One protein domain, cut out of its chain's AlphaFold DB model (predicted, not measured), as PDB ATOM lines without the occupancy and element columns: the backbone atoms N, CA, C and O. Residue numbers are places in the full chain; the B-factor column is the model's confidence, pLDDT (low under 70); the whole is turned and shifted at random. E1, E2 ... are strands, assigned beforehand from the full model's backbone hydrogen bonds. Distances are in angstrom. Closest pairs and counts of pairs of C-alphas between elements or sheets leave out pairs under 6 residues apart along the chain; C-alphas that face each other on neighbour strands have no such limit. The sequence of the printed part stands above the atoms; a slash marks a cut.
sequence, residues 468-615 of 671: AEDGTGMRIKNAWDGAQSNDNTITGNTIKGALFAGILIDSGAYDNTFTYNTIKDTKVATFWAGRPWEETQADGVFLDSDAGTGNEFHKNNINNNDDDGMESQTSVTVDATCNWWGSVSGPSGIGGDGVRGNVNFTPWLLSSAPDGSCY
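This is residues 468 to 615 of the 671 residues of an uncharacterized protein of Candidatus Aminicenantes bacterium (UniProt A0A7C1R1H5). With little regular structure, the chain winds in stacked turns walled by three parallel sheets: E1 E4 E9 E12 E13, E2 E5 E10 and E3 E6 E11. Antiparallel hairpin E7 and E8 lies far from the middle. The thirteen strands E1 to E13, class all strand, hold 43 of 148 printed residues. The whole is compact, radius of gyration of the C-alphas 14.2 A, spanning 42 by 29 by 25 A.

Find C-alpha 472 at (-17.250, -46.810, 13.877); E1 runs 12.7 A to residue 477. Read E2, residues 489-491; E3, 494-496; E4, 503-506; E5, 513-515; E6, 518-520; E7, 525-527; E8, 535-537; E9, 541-543; E10, 552-554; E11, 557-559; E12, 566-568; E13, 595-597, ending at C-alpha 597 (-28.268, -45.077, 30.636).

Find N 504 of E4 and O 474 of E1 2.9 A apart, within hydrogen-bond range. E2 runs on into E3 at 82 degrees.

Links E1 to E2 and E12 to E13 are long. The printed part has no cut, and no printed residue's pLDDT is under 70.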
ATOM      1  N   ALA A 468     -18.932 -44.788   7.314       94.00
ATOM      2  CA  ALA A 468     -18.174 -45.894   7.896       94.00
ATOM      3  C   ALA A 468     -18.887 -47.232   7.643       94.00
ATOM      4  O   ALA A 468     -19.744 -47.625   8.413       94.00
ATOM      5  N   GLU A 469     -18.588 -47.936   6.551       87.62
ATOM      6  CA  GLU A 469     -19.412 -49.082   6.109       87.62
ATOM      7  C   GLU A 469     -19.173 -50.389   6.905       87.62
ATOM      8  O   GLU A 469     -19.872 -51.389   6.728       87.62
ATOM      9  N   ASP A 470     -18.181 -50.403   7.788       90.56
ATOM     10  CA  ASP A 470     -17.604 -51.612   8.382       90.56
ATOM     11  C   ASP A 470     -17.038 -51.406   9.800       90.56
ATOM     12  O   ASP A 470     -16.371 -52.290  10.341       90.56
ATOM     13  N   GLY A 471     -17.297 -50.256  10.415       90.81
ATOM     14  CA  GLY A 471     -16.825 -49.944  11.754       90.81
ATOM     15  C   GLY A 471     -17.426 -48.659  12.299       90.81
ATOM     16  O   GLY A 471     -18.508 -48.241  11.881       90.81
ATOM     17  N   THR A 472     -16.734 -48.025  13.244       96.38
ATOM     18  CA  THR A 472     -17.250 -46.810  13.877       96.38
ATOM     19  C   THR A 472     -17.030 -45.585  12.994       96.38
ATOM     20  O   THR A 472     -16.037 -45.476  12.268       96.38
ATOM     21  N   GLY A 473     -17.945 -44.619  13.073       98.06
ATOM     22  CA  GLY A 473     -17.752 -43.331  12.408       98.06
ATOM     23  C   GLY A 473     -16.560 -42.578  12.999       98.06
ATOM     24  O   GLY A 473     -15.615 -42.224  12.293       98.06
ATOM     25  N   MET A 474     -16.566 -42.396  14.316       98.31
ATOM     26  CA  MET A 474     -15.426 -41.887  15.073       98.31
ATOM     27  C   MET A 474     -15.194 -42.734  16.320       98.31
ATOM     28  O   MET A 474     -16.146 -43.228  16.923       98.31
ATOM     29  N   ARG A 475     -13.932 -42.896  16.722       97.81
ATOM     30  CA  ARG A 475     -13.565 -43.483  18.017       97.81
ATOM     31  C   ARG A 475     -12.580 -42.588  18.754       97.81
ATOM     32  O   ARG A 475     -11.561 -42.212  18.175       97.81
ATOM     33  N   ILE A 476     -12.872 -42.287  20.014       98.31
ATOM     34  CA  ILE A 476     -12.079 -41.394  20.862       98.31
ATOM     35  C   ILE A 476     -11.733 -42.137  22.149       98.31
ATOM     36  O   ILE A 476     -12.624 -42.578  22.872       98.31
ATOM     37  N   LYS A 477     -10.436 -42.295  22.413       96.31
ATOM     38  CA  LYS A 477      -9.922 -43.089  23.534       96.31
ATOM     39  C   LYS A 477      -8.562 -42.610  24.000       96.31
ATOM     40  O   LYS A 477      -7.800 -42.084  23.195       96.31
ATOM     41  N   ASN A 478      -8.217 -42.838  25.265       94.44
ATOM     42  CA  ASN A 478      -6.820 -42.716  25.678       94.44
ATOM     43  C   ASN A 478      -5.985 -43.814  25.008       94.44
ATOM     44  O   ASN A 478      -6.456 -44.945  24.815       94.44
ATOM     45  N   ALA A 479      -4.732 -43.488  24.716       89.31
ATOM     46  CA  ALA A 479      -3.789 -44.446  24.176       89.31
ATOM     47  C   ALA A 479      -3.347 -45.458  25.228       89.31
ATOM     48  O   ALA A 479      -3.376 -45.225  26.439       89.31
ATOM     49  N   TRP A 480      -2.905 -46.618  24.748       83.56
ATOM     50  CA  TRP A 480      -2.472 -47.733  25.592       83.56
ATOM     51  C   TRP A 480      -1.231 -47.413  26.437       83.56
ATOM     52  O   TRP A 480      -1.006 -48.065  27.455       83.56
ATOM     53  N   ASP A 481      -0.447 -46.404  26.049       80.94
ATOM     54  CA  ASP A 481       0.691 -45.896  26.821       80.94
ATOM     55  C   ASP A 481       0.299 -44.832  27.865       80.94
ATOM     56  O   ASP A 481       1.164 -44.310  28.572       80.94
ATOM     57  N   GLY A 482      -1.002 -44.556  28.008       84.50
ATOM     58  CA  GLY A 482      -1.572 -43.638  28.991       84.50
ATOM     59  C   GLY A 482      -1.706 -42.194  28.513       84.50
ATOM     60  O   GLY A 482      -2.135 -41.354  29.306       84.50
ATOM     61  N   ALA A 483      -1.354 -41.882  27.260       88.38
ATOM     62  CA  ALA A 483      -1.626 -40.564  26.696       88.38
ATOM     63  C   ALA A 483      -3.140 -40.320  26.597       88.38
ATOM     64  O   ALA A 483      -3.921 -41.224  26.292       88.38
ATOM     65  N   GLN A 484      -3.546 -39.097  26.912       92.19
ATOM     66  CA  GLN A 484      -4.939 -38.747  27.168       92.19
ATOM     67  C   GLN A 484      -5.605 -38.199  25.905       92.19
ATOM     68  O   GLN A 484      -4.964 -37.502  25.125       92.19
ATOM     69  N   SER A 485      -6.880 -38.532  25.707       95.88
ATOM     70  CA  SER A 485      -7.732 -37.922  24.685       95.88
ATOM     71  C   SER A 485      -8.754 -37.002  25.334       95.88
ATOM     72  O   SER A 485      -9.759 -37.470  25.884       95.88
ATOM     73  N   ASN A 486      -8.482 -35.703  25.262       97.25
ATOM     74  CA  ASN A 486      -9.273 -34.651  25.890       97.25
ATOM     75  C   ASN A 486      -9.192 -33.325  25.141       97.25
ATOM     76  O   ASN A 486      -8.350 -33.153  24.265       97.25
ATOM     77  N   ASP A 487     -10.069 -32.384  25.481       97.88
ATOM     78  CA  ASP A 487     -10.106 -31.046  24.878       97.88
ATOM     79  C   ASP A 487     -10.242 -31.078  23.343       97.88
ATOM     80  O   ASP A 487      -9.780 -30.185  22.630       97.88
ATOM     81  N   ASN A 488     -10.878 -32.126  22.809       98.69
ATOM     82  CA  ASN A 488     -11.156 -32.238  21.383       98.69
ATOM     83  C   ASN A 488     -12.521 -31.633  21.055       98.69
ATOM     84  O   ASN A 488     -13.499 -31.819  21.784       98.69
ATOM     85  N   THR A 489     -12.604 -30.950  19.915       98.81
ATOM     86  CA  THR A 489     -13.833 -30.336  19.406       98.81
ATOM     87  C   THR A 489     -14.257 -31.001  18.104       98.81
ATOM     88  O   THR A 489     -13.576 -30.914  17.085       98.81
ATOM     89  N   ILE A 490     -15.423 -31.639  18.112       98.88
ATOM     90  CA  ILE A 490     -15.990 -32.336  16.961       98.88
ATOM     91  C   ILE A 490     -17.213 -31.546  16.506       98.88
ATOM     92  O   ILE A 490     -18.245 -31.555  17.180       98.88
ATOM     93  N   THR A 491     -17.108 -30.843  15.376       98.81
ATOM     94  CA  THR A 491     -18.147 -29.902  14.939       98.81
ATOM     95  C   THR A 491     -18.554 -30.034  13.473       98.81
ATOM     96  O   THR A 491     -17.716 -30.099  12.579       98.81
ATOM     97  N   GLY A 492     -19.861 -30.017  13.197       98.75
ATOM     98  CA  GLY A 492     -20.383 -29.908  11.826       98.75
ATOM     99  C   GLY A 492     -20.202 -31.159  10.956       98.75
ATOM    100  O   GLY A 492     -20.423 -31.107   9.747       98.75
ATOM    101  N   ASN A 493     -19.779 -32.289  11.527       98.88
ATOM    102  CA  ASN A 493     -19.503 -33.502  10.757       98.88
ATOM    103  C   ASN A 493     -20.795 -34.247  10.418       98.88
ATOM    104  O   ASN A 493     -21.715 -34.326  11.229       98.88
ATOM    105  N   THR A 494     -20.854 -34.851   9.234       98.88
ATOM    106  CA  THR A 494     -21.889 -35.830   8.885       98.88
ATOM    107  C   THR A 494     -21.312 -37.227   9.034       98.88
ATOM    108  O   THR A 494     -20.381 -37.580   8.316       98.88
ATOM    109  N   ILE A 495     -21.878 -38.022   9.935       98.75
ATOM    110  CA  ILE A 495     -21.499 -39.402  10.221       98.75
ATOM    111  C   ILE A 495     -22.687 -40.289   9.880       98.75
ATOM    112  O   ILE A 495     -23.779 -40.110  10.420       98.75
ATOM    113  N   LYS A 496     -22.484 -41.237   8.967       98.06
ATOM    114  CA  LYS A 496     -23.538 -42.169   8.577       98.06
ATOM    115  C   LYS A 496     -23.040 -43.577   8.305       98.06
ATOM    116  O   LYS A 496     -21.866 -43.769   7.987       98.06
ATOM    117  N   GLY A 497     -23.961 -44.535   8.361       96.44
ATOM    118  CA  GLY A 497     -23.728 -45.914   7.929       96.44
ATOM    119  C   GLY A 497     -22.829 -46.737   8.849       96.44
ATOM    120  O   GLY A 497     -22.557 -47.879   8.502       96.44
ATOM    121  N   ALA A 498     -22.388 -46.168   9.983       97.31
ATOM    122  CA  ALA A 498     -21.454 -46.806  10.904       97.31
ATOM    123  C   ALA A 498     -21.979 -48.163  11.377       97.31
ATOM    124  O   ALA A 498     -23.100 -48.272  11.874       97.31
ATOM    125  N   LEU A 499     -21.152 -49.191  11.228       95.00
ATOM    126  CA  LEU A 499     -21.423 -50.540  11.693       95.00
ATOM    127  C   LEU A 499     -20.859 -50.659  13.116       95.00
ATOM    128  O   LEU A 499     -19.640 -50.752  13.249       95.00
ATOM    129  N   PHE A 500     -21.738 -50.646  14.132       95.75
ATOM    130  CA  PHE A 500     -21.492 -50.551  15.591       95.75
ATOM    131  C   PHE A 500     -21.946 -49.223  16.211       95.75
ATOM    132  O   PHE A 500     -23.014 -49.184  16.805       95.75
ATOM    133  N   ALA A 501     -21.180 -48.136  16.073       97.75
ATOM    134  CA  ALA A 501     -21.556 -46.834  16.631       97.75
ATOM    135  C   ALA A 501     -21.146 -45.678  15.715       97.75
ATOM    136  O   ALA A 501     -20.059 -45.698  15.121       97.75
ATOM    137  N   GLY A 502     -21.983 -44.644  15.624       98.50
ATOM    138  CA  GLY A 502     -21.626 -43.407  14.926       98.50
ATOM    139  C   GLY A 502     -20.417 -42.739  15.583       98.50
ATOM    140  O   GLY A 502     -19.408 -42.483  14.920       98.50
ATOM    141  N   ILE A 503     -20.484 -42.536  16.896       98.75
ATOM    142  CA  ILE A 503     -19.372 -42.091  17.742       98.75
ATOM    143  C   ILE A 503     -19.214 -43.072  18.901       98.75
ATOM    144  O   ILE A 503     -20.176 -43.335  19.614       98.75
ATOM    145  N   LEU A 504     -17.997 -43.572  19.098       98.44
ATOM    146  CA  LEU A 504     -17.602 -44.376  20.253       98.44
ATOM    147  C   LEU A 504     -16.625 -43.586  21.128       98.44
ATOM    148  O   LEU A 504     -15.580 -43.149  20.635       98.44
ATOM    149  N   ILE A 505     -16.937 -43.449  22.415       98.38
ATOM    150  CA  ILE A 505     -16.005 -42.953  23.434       98.38
ATOM    151  C   ILE A 505     -15.735 -44.078  24.428       98.38
ATOM    152  O   ILE A 505     -16.668 -44.639  24.998       98.38
ATOM    153  N   ASP A 506     -14.461 -44.396  24.632       96.31
ATOM    154  CA  ASP A 506     -14.026 -45.487  25.503       96.31
ATOM    155  C   ASP A 506     -12.655 -45.199  26.133       96.31
ATOM    156  O   ASP A 506     -12.028 -44.165  25.877       96.31
ATOM    157  N   SER A 507     -12.161 -46.117  26.963       95.50
ATOM    158  CA  SER A 507     -10.801 -46.095  27.520       95.50
ATOM    159  C   SER A 507     -10.428 -44.769  28.212       95.50
ATOM    160  O   SER A 507      -9.298 -44.293  28.093       95.50
ATOM    161  N   GLY A 508     -11.357 -44.139  28.927       96.31
ATOM    162  CA  GLY A 508     -11.089 -42.972  29.767       96.31
ATOM    163  C   GLY A 508     -10.931 -41.632  29.048       96.31
ATOM    164  O   GLY A 508     -10.404 -40.719  29.676       96.31
ATOM    165  N   ALA A 509     -11.344 -41.487  27.784       97.75
ATOM    166  CA  ALA A 509     -11.363 -40.182  27.106       97.75
ATOM    167  C   ALA A 509     -12.384 -39.217  27.744       97.75
ATOM    168  O   ALA A 509     -13.513 -39.620  28.033       97.75
ATOM    169  N   TYR A 510     -12.003 -37.960  27.975       97.88
ATOM    170  CA  TYR A 510     -12.749 -37.000  28.809       97.88
ATOM    171  C   TYR A 510     -12.729 -35.581  28.225       97.88
ATOM    172  O   TYR A 510     -11.920 -35.303  27.353       97.88
ATOM    173  N   ASP A 511     -13.602 -34.687  28.695       98.38
ATOM    174  CA  ASP A 511     -13.635 -33.258  28.319       98.38
ATOM    175  C   ASP A 511     -13.636 -32.995  26.792       98.38
ATOM    176  O   ASP A 511     -12.975 -32.085  26.291       98.38
ATOM    177  N   ASN A 512     -14.365 -33.809  26.019       98.69
ATOM    178  CA  ASN A 512     -14.541 -33.609  24.575       98.69
ATOM    179  C   ASN A 512     -15.904 -32.973  24.270       98.69
ATOM    180  O   ASN A 512     -16.915 -33.334  24.872       98.69
ATOM    181  N   THR A 513     -15.947 -32.063  23.296       98.81
ATOM    182  CA  THR A 513     -17.161 -31.318  22.927       98.81
ATOM    183  C   THR A 513     -17.647 -31.689  21.529       98.81
ATOM    184  O   THR A 513     -16.886 -31.639  20.558       98.81
ATOM    185  N   PHE A 514     -18.940 -31.985  21.399       98.88
ATOM    186  CA  PHE A 514     -19.576 -32.370  20.139       98.88
ATOM    187  C   PHE A 514     -20.711 -31.410  19.800       98.88
ATOM    188  O   PHE A 514     -21.709 -31.359  20.525       98.88
ATOM    189  N   THR A 515     -20.601 -30.675  18.686       98.81
ATOM    190  CA  THR A 515     -21.664 -29.749  18.264       98.81
ATOM    191  C   THR A 515     -21.999 -29.773  16.783       98.81
ATOM    192  O   THR A 515     -21.144 -29.978  15.933       98.81
ATOM    193  N   TYR A 516     -23.265 -29.544  16.431       98.75
ATOM    194  CA  TYR A 516     -23.708 -29.439  15.032       98.75
ATOM    195  C   TYR A 516     -23.376 -30.656  14.151       98.75
ATOM    196  O   TYR A 516     -23.404 -30.557  12.925       98.75
ATOM    197  N   ASN A 517     -23.078 -31.815  14.742       98.88
ATOM    198  CA  ASN A 517     -22.851 -33.040  13.987       98.88
ATOM    199  C   ASN A 517     -24.188 -33.665  13.593       98.88
ATOM    200  O   ASN A 517     -25.170 -33.570  14.324       98.88
ATOM    201  N   THR A 518     -24.226 -34.331  12.445       98.88
ATOM    202  CA  THR A 518     -25.348 -35.173  12.022       98.88
ATOM    203  C   THR A 518     -24.923 -36.628  12.114       98.88
ATOM    204  O   THR A 518     -24.000 -37.022  11.409       98.88
ATOM    205  N   ILE A 519     -25.592 -37.412  12.956       98.88
ATOM    206  CA  ILE A 519     -25.270 -38.810  13.253       98.88
ATOM    207  C   ILE A 519     -26.510 -39.650  12.980       98.88
ATOM    208  O   ILE A 519     -27.551 -39.438  13.606       98.88
ATOM    209  N   LYS A 520     -26.417 -40.554  12.006       98.38
ATOM    210  CA  LYS A 520     -27.581 -41.313  11.547       98.38
ATOM    211  C   LYS A 520     -27.238 -42.609  10.837       98.38
ATOM    212  O   LYS A 520     -26.108 -42.812  10.397       98.38
ATOM    213  N   ASP A 521     -28.260 -43.414  10.581       97.88
ATOM    214  CA  ASP A 521     -28.189 -44.594   9.725       97.88
ATOM    215  C   ASP A 521     -27.142 -45.626  10.200       97.88
ATOM    216  O   ASP A 521     -26.609 -46.375   9.377       97.88
ATOM    217  N   THR A 522     -26.819 -45.668  11.498       98.25
ATOM    218  CA  THR A 522     -25.953 -46.700  12.096       98.25
ATOM    219  C   THR A 522     -26.585 -48.084  11.963       98.25
ATOM    220  O   THR A 522     -27.782 -48.217  11.689       98.25
ATOM    221  N   LYS A 523     -25.771 -49.132  12.076       97.19
ATOM    222  CA  LYS A 523     -26.169 -50.514  11.802       97.19
ATOM    223  C   LYS A 523     -25.714 -51.442  12.918       97.19
ATOM    224  O   LYS A 523     -24.575 -51.340  13.375       97.19
ATOM    225  N   VAL A 524     -26.592 -52.383  13.282       95.94
ATOM    226  CA  VAL A 524     -26.324 -53.384  14.326       95.94
ATOM    227  C   VAL A 524     -25.080 -54.199  13.993       95.94
ATOM    228  O   VAL A 524     -24.985 -54.808  12.921       95.94
ATOM    229  N   ALA A 525     -24.153 -54.265  14.943       94.81
ATOM    230  CA  ALA A 525     -22.976 -55.112  14.869       94.81
ATOM    231  C   ALA A 525     -22.568 -55.625  16.247       94.81
ATOM    232  O   ALA A 525     -22.600 -54.889  17.227       94.81
ATOM    233  N   THR A 526     -22.117 -56.878  16.295       93.06
ATOM    234  CA  THR A 526     -21.479 -57.457  17.480       93.06
ATOM    235  C   THR A 526     -19.974 -57.478  17.273       93.06
ATOM    236  O   THR A 526     -19.484 -58.135  16.348       93.06
ATOM    237  N   PHE A 527     -19.232 -56.795  18.139       89.50
ATOM    238  CA  PHE A 527     -17.774 -56.855  18.174       89.50
ATOM    239  C   PHE A 527     -17.278 -57.692  19.348       89.50
ATOM    240  O   PHE A 527     -17.976 -57.930  20.328       89.50
ATOM    241  N   TRP A 528     -16.053 -58.204  19.194       85.44
ATOM    242  CA  TRP A 528     -15.382 -59.061  20.176       85.44
ATOM    243  C   TRP A 528     -16.160 -60.332  20.557       85.44
ATOM    244  O   TRP A 528     -16.056 -60.806  21.684       85.44
ATOM    245  N   ALA A 529     -16.881 -60.930  19.603       85.12
ATOM    246  CA  ALA A 529     -17.662 -62.145  19.824       85.12
ATOM    247  C   ALA A 529     -16.862 -63.269  20.524       85.12
ATOM    248  O   ALA A 529     -15.724 -63.586  20.156       85.12
ATOM    249  N   GLY A 530     -17.462 -63.875  21.545       86.94
ATOM    250  CA  GLY A 530     -16.878 -64.904  22.401       86.94
ATOM    251  C   GLY A 530     -15.877 -64.384  23.440       86.94
ATOM    252  O   GLY A 530     -15.259 -65.198  24.135       86.94
ATOM    253  N   ARG A 531     -15.675 -63.065  23.557       88.56
ATOM    254  CA  ARG A 531     -14.843 -62.450  24.605       88.56
ATOM    255  C   ARG A 531     -15.709 -62.000  25.792       88.56
ATOM    256  O   ARG A 531     -16.895 -61.751  25.620       88.56
ATOM    257  N   PRO A 532     -15.135 -61.855  27.003       87.50
ATOM    258  CA  PRO A 532     -15.860 -61.310  28.159       87.50
ATOM    259  C   PRO A 532     -16.389 -59.879  27.974       87.50
ATOM    260  O   PRO A 532     -17.243 -59.459  28.738       87.50
ATOM    261  N   TRP A 533     -15.851 -59.158  26.992       83.75
ATOM    262  CA  TRP A 533     -16.224 -57.804  26.579       83.75
ATOM    263  C   TRP A 533     -16.860 -57.808  25.175       83.75
ATOM    264  O   TRP A 533     -16.675 -56.879  24.396       83.75
ATOM    265  N   GLU A 534     -17.518 -58.912  24.797       89.75
ATOM    266  CA  GLU A 534     -18.402 -58.938  23.627       89.75
ATOM    267  C   GLU A 534     -19.484 -57.874  23.792       89.75
ATOM    268  O   GLU A 534     -20.122 -57.811  24.840       89.75
ATOM    269  N   GLU A 535     -19.692 -57.075  22.751       90.44
ATOM    270  CA  GLU A 535     -20.617 -55.950  22.802       90.44
ATOM    271  C   GLU A 535     -21.390 -55.855  21.486       90.44
ATOM    272  O   GLU A 535     -20.817 -56.058  20.408       90.44
ATOM    273  N   THR A 536     -22.694 -55.595  21.567       94.44
ATOM    274  CA  THR A 536     -23.563 -55.440  20.392       94.44
ATOM    275  C   THR A 536     -24.146 -54.050  20.395       94.44
ATOM    276  O   THR A 536     -24.900 -53.715  21.297       94.44
ATOM    277  N   GLN A 537     -23.817 -53.276  19.366       95.50
ATOM    278  CA  GLN A 537     -24.201 -51.878  19.285       95.50
ATOM    279  C   GLN A 537     -24.778 -51.534  17.926       95.50
ATOM    280  O   GLN A 537     -24.466 -52.166  16.908       95.50
ATOM    281  N   ALA A 538     -25.626 -50.516  17.937       96.94
ATOM    282  CA  ALA A 538     -26.087 -49.825  16.747       96.94
ATOM    283  C   ALA A 538     -26.368 -48.347  17.038       96.94
ATOM    284  O   ALA A 538     -27.131 -47.719  16.306       96.94
ATOM    285  N   ASP A 539     -25.787 -47.801  18.102       98.31
ATOM    286  CA  ASP A 539     -26.167 -46.486  18.588       98.31
ATOM    287  C   ASP A 539     -25.583 -45.358  17.746       98.31
ATOM    288  O   ASP A 539     -24.485 -45.457  17.181       98.31
ATOM    289  N   GLY A 540     -26.288 -44.229  17.714       98.62
ATOM    290  CA  GLY A 540     -25.721 -42.986  17.195       98.62
ATOM    291  C   GLY A 540     -24.439 -42.623  17.951       98.62
ATOM    292  O   GLY A 540     -23.375 -42.430  17.351       98.62
ATOM    293  N   VAL A 541     -24.527 -42.584  19.277       98.88
ATOM    294  CA  VAL A 541     -23.419 -42.289  20.189       98.88
ATOM    295  C   VAL A 541     -23.375 -43.338  21.296       98.88
ATOM    296  O   VAL A 541     -24.338 -43.487  22.037       98.88
ATOM    297  N   PHE A 542     -22.235 -44.001  21.458       98.62
ATOM    298  CA  PHE A 542     -22.009 -44.957  22.535       98.62
ATOM    299  C   PHE A 542     -20.838 -44.503  23.412       98.62
ATOM    300  O   PHE A 542     -19.714 -44.323  22.929       98.62
ATOM    301  N   LEU A 543     -21.103 -44.306  24.705       98.56
ATOM    302  CA  LEU A 543     -20.072 -44.148  25.726       98.56
ATOM    303  C   LEU A 543     -19.984 -45.435  26.544       98.56
ATOM    304  O   LEU A 543     -20.903 -45.755  27.307       98.56
ATOM    305  N   ASP A 544     -18.860 -46.135  26.398       96.94
ATOM    306  CA  ASP A 544     -18.565 -47.341  27.169       96.94
ATOM    307  C   ASP A 544     -18.441 -46.992  28.664       96.94
ATOM    308  O   ASP A 544     -18.169 -45.856  29.063       96.94
ATOM    309  N   SER A 545     -18.635 -47.993  29.509       95.94
ATOM    310  CA  SER A 545     -18.524 -47.949  30.965       95.94
ATOM    311  C   SER A 545     -17.218 -47.347  31.492       95.94
ATOM    312  O   SER A 545     -17.199 -46.810  32.606       95.94
ATOM    313  N   ASP A 546     -16.143 -47.413  30.706       95.75
ATOM    314  CA  ASP A 546     -14.825 -46.881  31.037       95.75
ATOM    315  C   ASP A 546     -14.512 -45.520  30.392       95.75
ATOM    316  O   ASP A 546     -13.410 -45.004  30.592       95.75
ATOM    317  N   ALA A 547     -15.450 -44.903  29.665       97.62
ATOM    318  CA  ALA A 547     -15.284 -43.549  29.144       97.62
ATOM    319  C   ALA A 547     -15.096 -42.529  30.284       97.62
ATOM    320  O   ALA A 547     -15.640 -42.657  31.387       97.62
ATOM    321  N   GLY A 548     -14.297 -41.497  30.017       97.00
ATOM    322  CA  GLY A 548     -14.026 -40.431  30.972       97.00
ATOM    323  C   GLY A 548     -15.199 -39.454  31.130       97.00
ATOM    324  O   GLY A 548     -16.201 -39.504  30.415       97.00
ATOM    325  N   THR A 549     -15.092 -38.558  32.110       97.31
ATOM    326  CA  THR A 549     -16.138 -37.570  32.434       97.31
ATOM    327  C   THR A 549     -16.062 -36.320  31.553       97.31
ATOM    328  O   THR A 549     -15.106 -36.147  30.813       97.31
ATOM    329  N   GLY A 550     -17.059 -35.433  31.629       97.50
ATOM    330  CA  GLY A 550     -16.998 -34.110  30.986       97.50
ATOM    331  C   GLY A 550     -17.117 -34.110  29.459       97.50
ATOM    332  O   GLY A 550     -16.963 -33.073  28.830       97.50
ATOM    333  N   ASN A 551     -17.422 -35.256  28.847       98.50
ATOM    334  CA  ASN A 551     -17.837 -35.297  27.449       98.50
ATOM    335  C   ASN A 551     -19.230 -34.653  27.312       98.50
ATOM    336  O   ASN A 551     -20.146 -35.021  28.050       98.50
ATOM    337  N   GLU A 552     -19.388 -33.716  26.378       98.56
ATOM    338  CA  GLU A 552     -20.598 -32.896  26.228       98.56
ATOM    339  C   GLU A 552     -21.102 -32.894  24.780       98.56
ATOM    340  O   GLU A 552     -20.349 -32.661  23.829       98.56
ATOM    341  N   PHE A 553     -22.403 -33.121  24.605       98.81
ATOM    342  CA  PHE A 553     -23.059 -33.187  23.302       98.81
ATOM    343  C   PHE A 553     -24.159 -32.139  23.232       98.81
ATOM    344  O   PHE A 553     -25.178 -32.261  23.905       98.81
ATOM    345  N   HIS A 554     -24.014 -31.147  22.358       98.50
ATOM    346  CA  HIS A 554     -25.016 -30.095  22.206       98.50
ATOM    347  C   HIS A 554     -25.270 -29.756  20.750       98.50
ATOM    348  O   HIS A 554     -24.354 -29.640  19.947       98.50
ATOM    349  N   LYS A 555     -26.524 -29.483  20.405       98.62
ATOM    350  CA  LYS A 555     -26.932 -29.035  19.067       98.62
ATOM    351  C   LYS A 555     -26.527 -29.999  17.955       98.62
ATOM    352  O   LYS A 555     -26.246 -29.565  16.844       98.62
ATOM    353  N   ASN A 556     -26.484 -31.295  18.239       98.88
ATOM    354  CA  ASN A 556     -26.300 -32.335  17.234       98.88
ATOM    355  C   ASN A 556     -27.661 -32.810  16.709       98.88
ATOM    356  O   ASN A 556     -28.676 -32.713  17.396       98.88
ATOM    357  N   ASN A 557     -27.666 -33.340  15.492       98.81
ATOM    358  CA  ASN A 557     -28.785 -34.038  14.877       98.81
ATOM    359  C   ASN A 557     -28.531 -35.547  14.966       98.81
ATOM    360  O   ASN A 557     -27.785 -36.084  14.151       98.81
ATOM    361  N   ILE A 558     -29.158 -36.220  15.927       98.75
ATOM    362  CA  ILE A 558     -29.020 -37.659  16.188       98.75
ATOM    363  C   ILE A 558     -30.355 -38.315  15.842       98.75
ATOM    364  O   ILE A 558     -31.371 -38.011  16.460       98.75
ATOM    365  N   ASN A 559     -30.412 -39.094  14.765       97.81
ATOM    366  CA  ASN A 559     -31.673 -39.684  14.312       97.81
ATOM    367  C   ASN A 559     -31.469 -40.901  13.414       97.81
ATOM    368  O   ASN A 559     -30.470 -40.988  12.710       97.81
ATOM    369  N   ASN A 560     -32.498 -41.747  13.319       97.12
ATOM    370  CA  ASN A 560     -32.544 -42.892  12.403       97.12
ATOM    371  C   ASN A 560     -31.376 -43.872  12.603       97.12
ATOM    372  O   ASN A 560     -30.841 -44.407  11.628       97.12
ATOM    373  N   ASN A 561     -30.956 -44.067  13.848       98.06
ATOM    374  CA  ASN A 561     -30.017 -45.111  14.226       98.06
ATOM    375  C   ASN A 561     -30.779 -46.430  14.469       98.06
ATOM    376  O   ASN A 561     -31.992 -46.427  14.674       98.06
ATOM    377  N   ASP A 562     -30.099 -47.569  14.314       97.50
ATOM    378  CA  ASP A 562     -30.753 -48.891  14.373       97.50
ATOM    379  C   ASP A 562     -31.090 -49.335  15.819       97.50
ATOM    380  O   ASP A 562     -31.936 -50.218  15.983       97.50
ATOM    381  N   ASP A 563     -30.443 -48.752  16.838       96.56
ATOM    382  CA  ASP A 563     -30.769 -48.910  18.270       96.56
ATOM    383  C   ASP A 563     -31.066 -47.531  18.894       96.56
ATOM    384  O   ASP A 563     -31.966 -46.846  18.400       96.56
ATOM    385  N   ASP A 564     -30.367 -47.098  19.943       98.00
ATOM    386  CA  ASP A 564     -30.611 -45.803  20.572       98.00
ATOM    387  C   ASP A 564     -29.832 -44.681  19.849       98.00
ATOM    388  O   ASP A 564     -28.759 -44.860  19.265       98.00
ATOM    389  N   GLY A 565     -30.337 -43.452  19.922       98.50
ATOM    390  CA  GLY A 565     -29.587 -42.281  19.481       98.50
ATOM    391  C   GLY A 565     -28.334 -42.090  20.333       98.50
ATOM    392  O   GLY A 565     -27.278 -41.717  19.816       98.50
ATOM    393  N   MET A 566     -28.441 -42.363  21.636       98.69
ATOM    394  CA  MET A 566     -27.310 -42.326  22.557       98.69
ATOM    395  C   MET A 566     -27.454 -43.302  23.730       98.69
ATOM    396  O   MET A 566     -28.411 -43.211  24.502       98.69
ATOM    397  N   GLU A 567     -26.439 -44.134  23.953       98.38
ATOM    398  CA  GLU A 567     -26.253 -44.900  25.188       98.38
ATOM    399  C   GLU A 567     -25.028 -44.398  25.961       98.38
ATOM    400  O   GLU A 567     -23.951 -44.165  25.408       98.38
ATOM    401  N   SER A 568     -25.183 -44.266  27.281       98.19
ATOM    402  CA  SER A 568     -24.057 -44.086  28.197       98.19
ATOM    403  C   SER A 568     -24.077 -45.128  29.306       98.19
ATOM    404  O   SER A 568     -24.968 -45.132  30.164       98.19
ATOM    405  N   GLN A 569     -23.045 -45.966  29.331       97.25
ATOM    406  CA  GLN A 569     -22.808 -46.957  30.380       97.25
ATOM    407  C   GLN A 569     -21.896 -46.433  31.499       97.25
ATOM    408  O   GLN A 569     -21.589 -47.154  32.453       97.25
ATOM    409  N   THR A 570     -21.460 -45.174  31.413       97.12
ATOM    410  CA  THR A 570     -20.607 -44.556  32.430       97.12
ATOM    411  C   THR A 570     -21.358 -44.388  33.753       97.12
ATOM    412  O   THR A 570     -22.585 -44.402  33.820       97.12
ATOM    413  N   SER A 571     -20.623 -44.190  34.848       94.62
ATOM    414  CA  SER A 571     -21.223 -43.945  36.173       94.62
ATOM    415  C   SER A 571     -21.647 -42.489  36.417       94.62
ATOM    416  O   SER A 571     -22.299 -42.202  37.422       94.62
ATOM    417  N   VAL A 572     -21.274 -41.572  35.521       95.38
ATOM    418  CA  VAL A 572     -21.509 -40.129  35.642       95.38
ATOM    419  C   VAL A 572     -22.420 -39.683  34.511       95.38
ATOM    420  O   VAL A 572     -22.236 -40.072  33.367       95.38
ATOM    421  N   THR A 573     -23.409 -38.851  34.825       97.44
ATOM    422  CA  THR A 573     -24.337 -38.345  33.815       97.44
ATOM    423  C   THR A 573     -23.612 -37.515  32.761       97.44
ATOM    424  O   THR A 573     -22.940 -36.540  33.094       97.44
ATOM    425  N   VAL A 574     -23.785 -37.895  31.498       98.38
ATOM    426  CA  VAL A 574     -23.296 -37.161  30.326       98.38
ATOM    427  C   VAL A 574     -24.276 -36.035  30.008       98.38
ATOM    428  O   VAL A 574     -25.489 -36.268  29.998       98.38
ATOM    429  N   ASP A 575     -23.776 -34.824  29.759       98.50
ATOM    430  CA  ASP A 575     -24.623 -33.725  29.293       98.50
ATOM    431  C   ASP A 575     -24.858 -33.861  27.786       98.50
ATOM    432  O   ASP A 575     -23.942 -33.737  26.972       98.50
ATOM    433  N   ALA A 576     -26.101 -34.162  27.429       98.50
ATOM    434  CA  ALA A 576     -26.584 -34.279  26.061       98.50
ATOM    435  C   ALA A 576     -27.807 -33.376  25.830       98.50
ATOM    436  O   ALA A 576     -28.697 -33.694  25.028       98.50
ATOM    437  N   THR A 577     -27.899 -32.267  26.566       98.31
ATOM    438  CA  THR A 577     -28.986 -31.303  26.399       98.31
ATOM    439  C   THR A 577     -28.893 -30.591  25.053       98.31
ATOM    440  O   THR A 577     -27.836 -30.457  24.436       98.31
ATOM    441  N   CYS A 578     -30.032 -30.108  24.570       98.25
ATOM    442  CA  CYS A 578     -30.149 -29.361  23.328       98.25
ATOM    443  C   CYS A 578     -29.679 -30.125  22.080       98.25
ATOM    444  O   CYS A 578     -29.165 -29.496  21.160       98.25
ATOM    445  N   ASN A 579     -29.863 -31.447  22.005       98.69
ATOM    446  CA  ASN A 579     -29.739 -32.207  20.751       98.69
ATOM    447  C   ASN A 579     -31.109 -32.429  20.092       98.69
ATOM    448  O   ASN A 579     -32.140 -32.402  20.765       98.69
ATOM    449  N   TRP A 580     -31.124 -32.628  18.776       98.56
ATOM    450  CA  TRP A 580     -32.294 -33.076  18.023       98.56
ATOM    451  C   TRP A 580     -32.282 -34.597  17.911       98.56
ATOM    452  O   TRP A 580     -31.313 -35.152  17.399       98.56
ATOM    453  N   TRP A 581     -33.372 -35.243  18.327       98.19
ATOM    454  CA  TRP A 581     -33.496 -36.705  18.405       98.19
ATOM    455  C   TRP A 581     -34.373 -37.292  17.290       98.19
ATOM    456  O   TRP A 581     -35.011 -38.316  17.471       98.19
ATOM    457  N   GLY A 582     -34.528 -36.597  16.160       96.31
ATOM    458  CA  GLY A 582     -35.380 -37.050  15.049       96.31
ATOM    459  C   GLY A 582     -36.870 -36.715  15.176       96.31
ATOM    460  O   GLY A 582     -37.558 -36.676  14.155       96.31
ATOM    461  N   SER A 583     -37.355 -36.384  16.376       95.12
ATOM    462  CA  SER A 583     -38.755 -36.026  16.628       95.12
ATOM    463  C   SER A 583     -38.908 -34.892  17.641       95.12
ATOM    464  O   SER A 583     -38.149 -34.778  18.605       95.12
ATOM    465  N   VAL A 584     -39.947 -34.070  17.452       95.19
ATOM    466  CA  VAL A 584     -40.271 -32.933  18.330       95.19
ATOM    467  C   VAL A 584     -40.657 -33.392  19.733       95.19
ATOM    468  O   VAL A 584     -40.365 -32.704  20.709       95.19
ATOM    469  N   SER A 585     -41.231 -34.593  19.851       92.50
ATOM    470  CA  SER A 585     -41.519 -35.239  21.135       92.50
ATOM    471  C   SER A 585     -40.283 -35.799  21.846       92.50
ATOM    472  O   SER A 585     -40.419 -36.383  22.920       92.50
ATOM    473  N   GLY A 586     -39.090 -35.610  21.280       95.06
ATOM    474  CA  GLY A 586     -37.828 -36.012  21.885       95.06
ATOM    475  C   GLY A 586     -37.517 -37.500  21.727       95.06
ATOM    476  O   GLY A 586     -38.226 -38.207  21.007       95.06
ATOM    477  N   PRO A 587     -36.469 -37.982  22.414       96.75
ATOM    478  CA  PRO A 587     -35.892 -39.307  22.178       96.75
ATOM    479  C   PRO A 587     -36.828 -40.459  22.563       96.75
ATOM    480  O   PRO A 587     -36.805 -41.515  21.950       96.75
ATOM    481  N   SER A 588     -37.696 -40.263  23.560       91.00
ATOM    482  CA  SER A 588     -38.665 -41.282  23.998       91.00
ATOM    483  C   SER A 588     -40.023 -41.195  23.286       91.00
ATOM    484  O   SER A 588     -40.927 -41.975  23.593       91.00
ATOM    485  N   GLY A 589     -40.208 -40.210  22.404       86.38
ATOM    486  CA  GLY A 589     -41.445 -40.015  21.655       86.38
ATOM    487  C   GLY A 589     -41.497 -40.846  20.372       86.38
ATOM    488  O   GLY A 589     -40.511 -41.455  19.963       86.38
ATOM    489  N   ILE A 590     -42.651 -40.875  19.703       86.69
ATOM    490  CA  ILE A 590     -42.779 -41.588  18.425       86.69
ATOM    491  C   ILE A 590     -41.871 -40.911  17.385       86.69
ATOM    492  O   ILE A 590     -41.818 -39.683  17.271       86.69
ATOM    493  N   GLY A 591     -41.111 -41.735  16.660       87.69
ATOM    494  CA  GLY A 591     -40.102 -41.273  15.702       87.69
ATOM    495  C   GLY A 591     -38.865 -40.634  16.343       87.69
ATOM    496  O   GLY A 591     -38.020 -40.121  15.614       87.69
ATOM    497  N   GLY A 592     -38.778 -40.629  17.677       95.31
ATOM    498  CA  GLY A 592     -37.587 -40.246  18.420       95.31
ATOM    499  C   GLY A 592     -36.528 -41.340  18.376       95.31
ATOM    500  O   GLY A 592     -36.849 -42.527  18.337       95.31
ATOM    501  N   ASP A 593     -35.273 -40.918  18.375       97.25
ATOM    502  CA  ASP A 593     -34.107 -41.775  18.496       97.25
ATOM    503  C   ASP A 593     -33.734 -41.885  19.973       97.25
ATOM    504  O   ASP A 593     -33.543 -40.863  20.638       97.25
ATOM    505  N   GLY A 594     -33.731 -43.105  20.502       98.06
ATOM    506  CA  GLY A 594     -33.808 -43.357  21.938       98.06
ATOM    507  C   GLY A 594     -32.589 -42.885  22.735       98.06
ATOM    508  O   GLY A 594     -31.547 -42.524  22.192       98.06
ATOM    509  N   VAL A 595     -32.729 -42.856  24.060       98.38
ATOM    510  CA  VAL A 595     -31.619 -42.572  24.977       98.38
ATOM    511  C   VAL A 595     -31.615 -43.603  26.095       98.38
ATOM    512  O   VAL A 595     -32.641 -43.818  26.751       98.38
ATOM    513  N   ARG A 596     -30.446 -44.192  26.358       97.56
ATOM    514  CA  ARG A 596     -30.243 -45.231  27.373       97.56
ATOM    515  C   ARG A 596     -29.111 -44.869  28.336       97.56
ATOM    516  O   ARG A 596     -28.089 -44.298  27.965       97.56
ATOM    517  N   GLY A 597     -29.293 -45.234  29.604       97.12
ATOM    518  CA  GLY A 597     -28.268 -45.077  30.636       97.12
ATOM    519  C   GLY A 597     -28.137 -43.655  31.192       97.12
ATOM    520  O   GLY A 597     -29.120 -42.921  31.306       97.12
ATOM    521  N   ASN A 598     -26.929 -43.287  31.626       97.50
ATOM    522  CA  ASN A 598     -26.675 -42.059  32.388       97.50
ATOM    523  C   ASN A 598     -26.497 -40.840  31.471       97.50
ATOM    524  O   ASN A 598     -25.393 -40.325  31.302       97.50
ATOM    525  N   VAL A 599     -27.604 -40.356  30.906       98.44
ATOM    526  CA  VAL A 599     -27.627 -39.234  29.954       98.44
ATOM    527  C   VAL A 599     -28.653 -38.183  30.381       98.44
ATOM    528  O   VAL A 599     -29.823 -38.495  30.605       98.44
ATOM    529  N   ASN A 600     -28.233 -36.919  30.465       97.94
ATOM    530  CA  ASN A 600     -29.136 -35.780  30.610       97.94
ATOM    531  C   ASN A 600     -29.437 -35.179  29.234       97.94
ATOM    532  O   ASN A 600     -28.614 -34.457  28.685       97.94
ATOM    533  N   PHE A 601     -30.622 -35.450  28.692       97.50
ATOM    534  CA  PHE A 601     -31.033 -34.993  27.358       97.50
ATOM    535  C   PHE A 601     -32.092 -33.877  27.381       97.50
ATOM    536  O   PHE A 601     -32.591 -33.482  26.327       97.50
ATOM    537  N   THR A 602     -32.486 -33.386  28.563       96.12
ATOM    538  CA  THR A 602     -33.574 -32.404  28.720       96.12
ATOM    539  C   THR A 602     -33.054 -31.039  29.179       96.12
ATOM    540  O   THR A 602     -32.375 -30.988  30.206       96.12
ATOM    541  N   PRO A 603     -33.423 -29.924  28.521       97.38
ATOM    542  CA  PRO A 603     -34.265 -29.824  27.317       97.38
ATOM    543  C   PRO A 603     -33.579 -30.367  26.048       97.38
ATOM    544  O   PRO A 603     -32.358 -30.454  26.005       97.38
ATOM    545  N   TRP A 604     -34.363 -30.697  25.016       98.06
ATOM    546  CA  TRP A 604     -33.892 -31.066  23.669       98.06
ATOM    547  C   TRP A 604     -34.316 -30.011  22.629       98.06
ATOM    548  O   TRP A 604     -35.052 -29.077  22.959       98.06
ATOM    549  N   LEU A 605     -33.836 -30.119  21.386       98.31
ATOM    550  CA  LEU A 605     -34.250 -29.217  20.301       98.31
ATOM    551  C   LEU A 605     -35.638 -29.582  19.769       98.31
ATOM    552  O   LEU A 605     -35.940 -30.754  19.588       98.31
ATOM    553  N   LEU A 606     -36.472 -28.591  19.455       97.06
ATOM    554  CA  LEU A 606     -37.815 -28.822  18.896       97.06
ATOM    555  C   LEU A 606     -37.837 -29.052  17.370       97.06
ATOM    556  O   LEU A 606     -38.847 -29.507  16.830       97.06
ATOM    557  N   SER A 607     -36.727 -28.779  16.688       96.69
ATOM    558  CA  SER A 607     -36.452 -29.116  15.288       96.69
ATOM    559  C   SER A 607     -34.943 -29.321  15.102       96.69
ATOM    560  O   SER A 607     -34.178 -29.234  16.067       96.69
ATOM    561  N   SER A 608     -34.487 -29.649  13.891       96.94
ATOM    562  CA  SER A 608     -33.069 -29.934  13.651       96.94
ATOM    563  C   SER A 608     -32.159 -28.733  13.930       96.94
ATOM    564  O   SER A 608     -32.485 -27.586  13.622       96.94
ATOM    565  N   ALA A 609     -30.964 -29.005  14.449       96.94
ATOM    566  CA  ALA A 609     -29.882 -28.030  14.498       96.94
ATOM    567  C   ALA A 609     -29.490 -27.584  13.068       96.94
ATOM    568  O   ALA A 609     -29.541 -28.408  12.147       96.94
ATOM    569  N   PRO A 610     -29.045 -26.327  12.868       96.31
ATOM    570  CA  PRO A 610     -28.657 -25.363  13.904       96.31
ATOM    571  C   PRO A 610     -29.798 -24.487  14.440       96.31
ATOM    572  O   PRO A 610     -29.597 -23.820  15.452       96.31
ATOM    573  N   ASP A 611     -30.954 -24.484  13.777       94.50
ATOM    574  CA  ASP A 611     -31.998 -23.480  14.002       94.50
ATOM    575  C   ASP A 611     -33.029 -23.887  15.064       94.50
ATOM    576  O   ASP A 611     -33.722 -23.023  15.597       94.50
ATOM    577  N   GLY A 612     -33.121 -25.175  15.409       96.00
ATOM    578  CA  GLY A 612     -34.056 -25.650  16.424       96.00
ATOM    579  C   GLY A 612     -33.877 -24.982  17.786       96.00
ATOM    580  O   GLY A 612     -32.759 -24.791  18.274       96.00
ATOM    581  N   SER A 613     -34.995 -24.648  18.432       97.44
ATOM    582  CA  SER A 613     -34.965 -24.036  19.765       97.44
ATOM    583  C   SER A 613     -34.791 -25.092  20.845       97.44
ATOM    584  O   SER A 613     -35.515 -26.088  20.874       97.44
ATOM    585  N   CYS A 614     -33.862 -24.849  21.771       96.56
ATOM    586  CA  CYS A 614     -33.707 -25.663  22.968       96.56
ATOM    587  C   CYS A 614     -34.708 -25.202  24.032       96.56
ATOM    588  O   CYS A 614     -34.456 -24.235  24.753       96.56
ATOM    589  N   TYR A 615     -35.864 -25.862  24.084       94.81
ATOM    590  CA  TYR A 615     -37.007 -25.426  24.883       94.81
ATOM    591  C   TYR A 615     -37.556 -26.580  25.734       94.81
ATOM    592  O   TYR A 615     -37.616 -27.715  25.252       94.81
TER     593      TYR A 615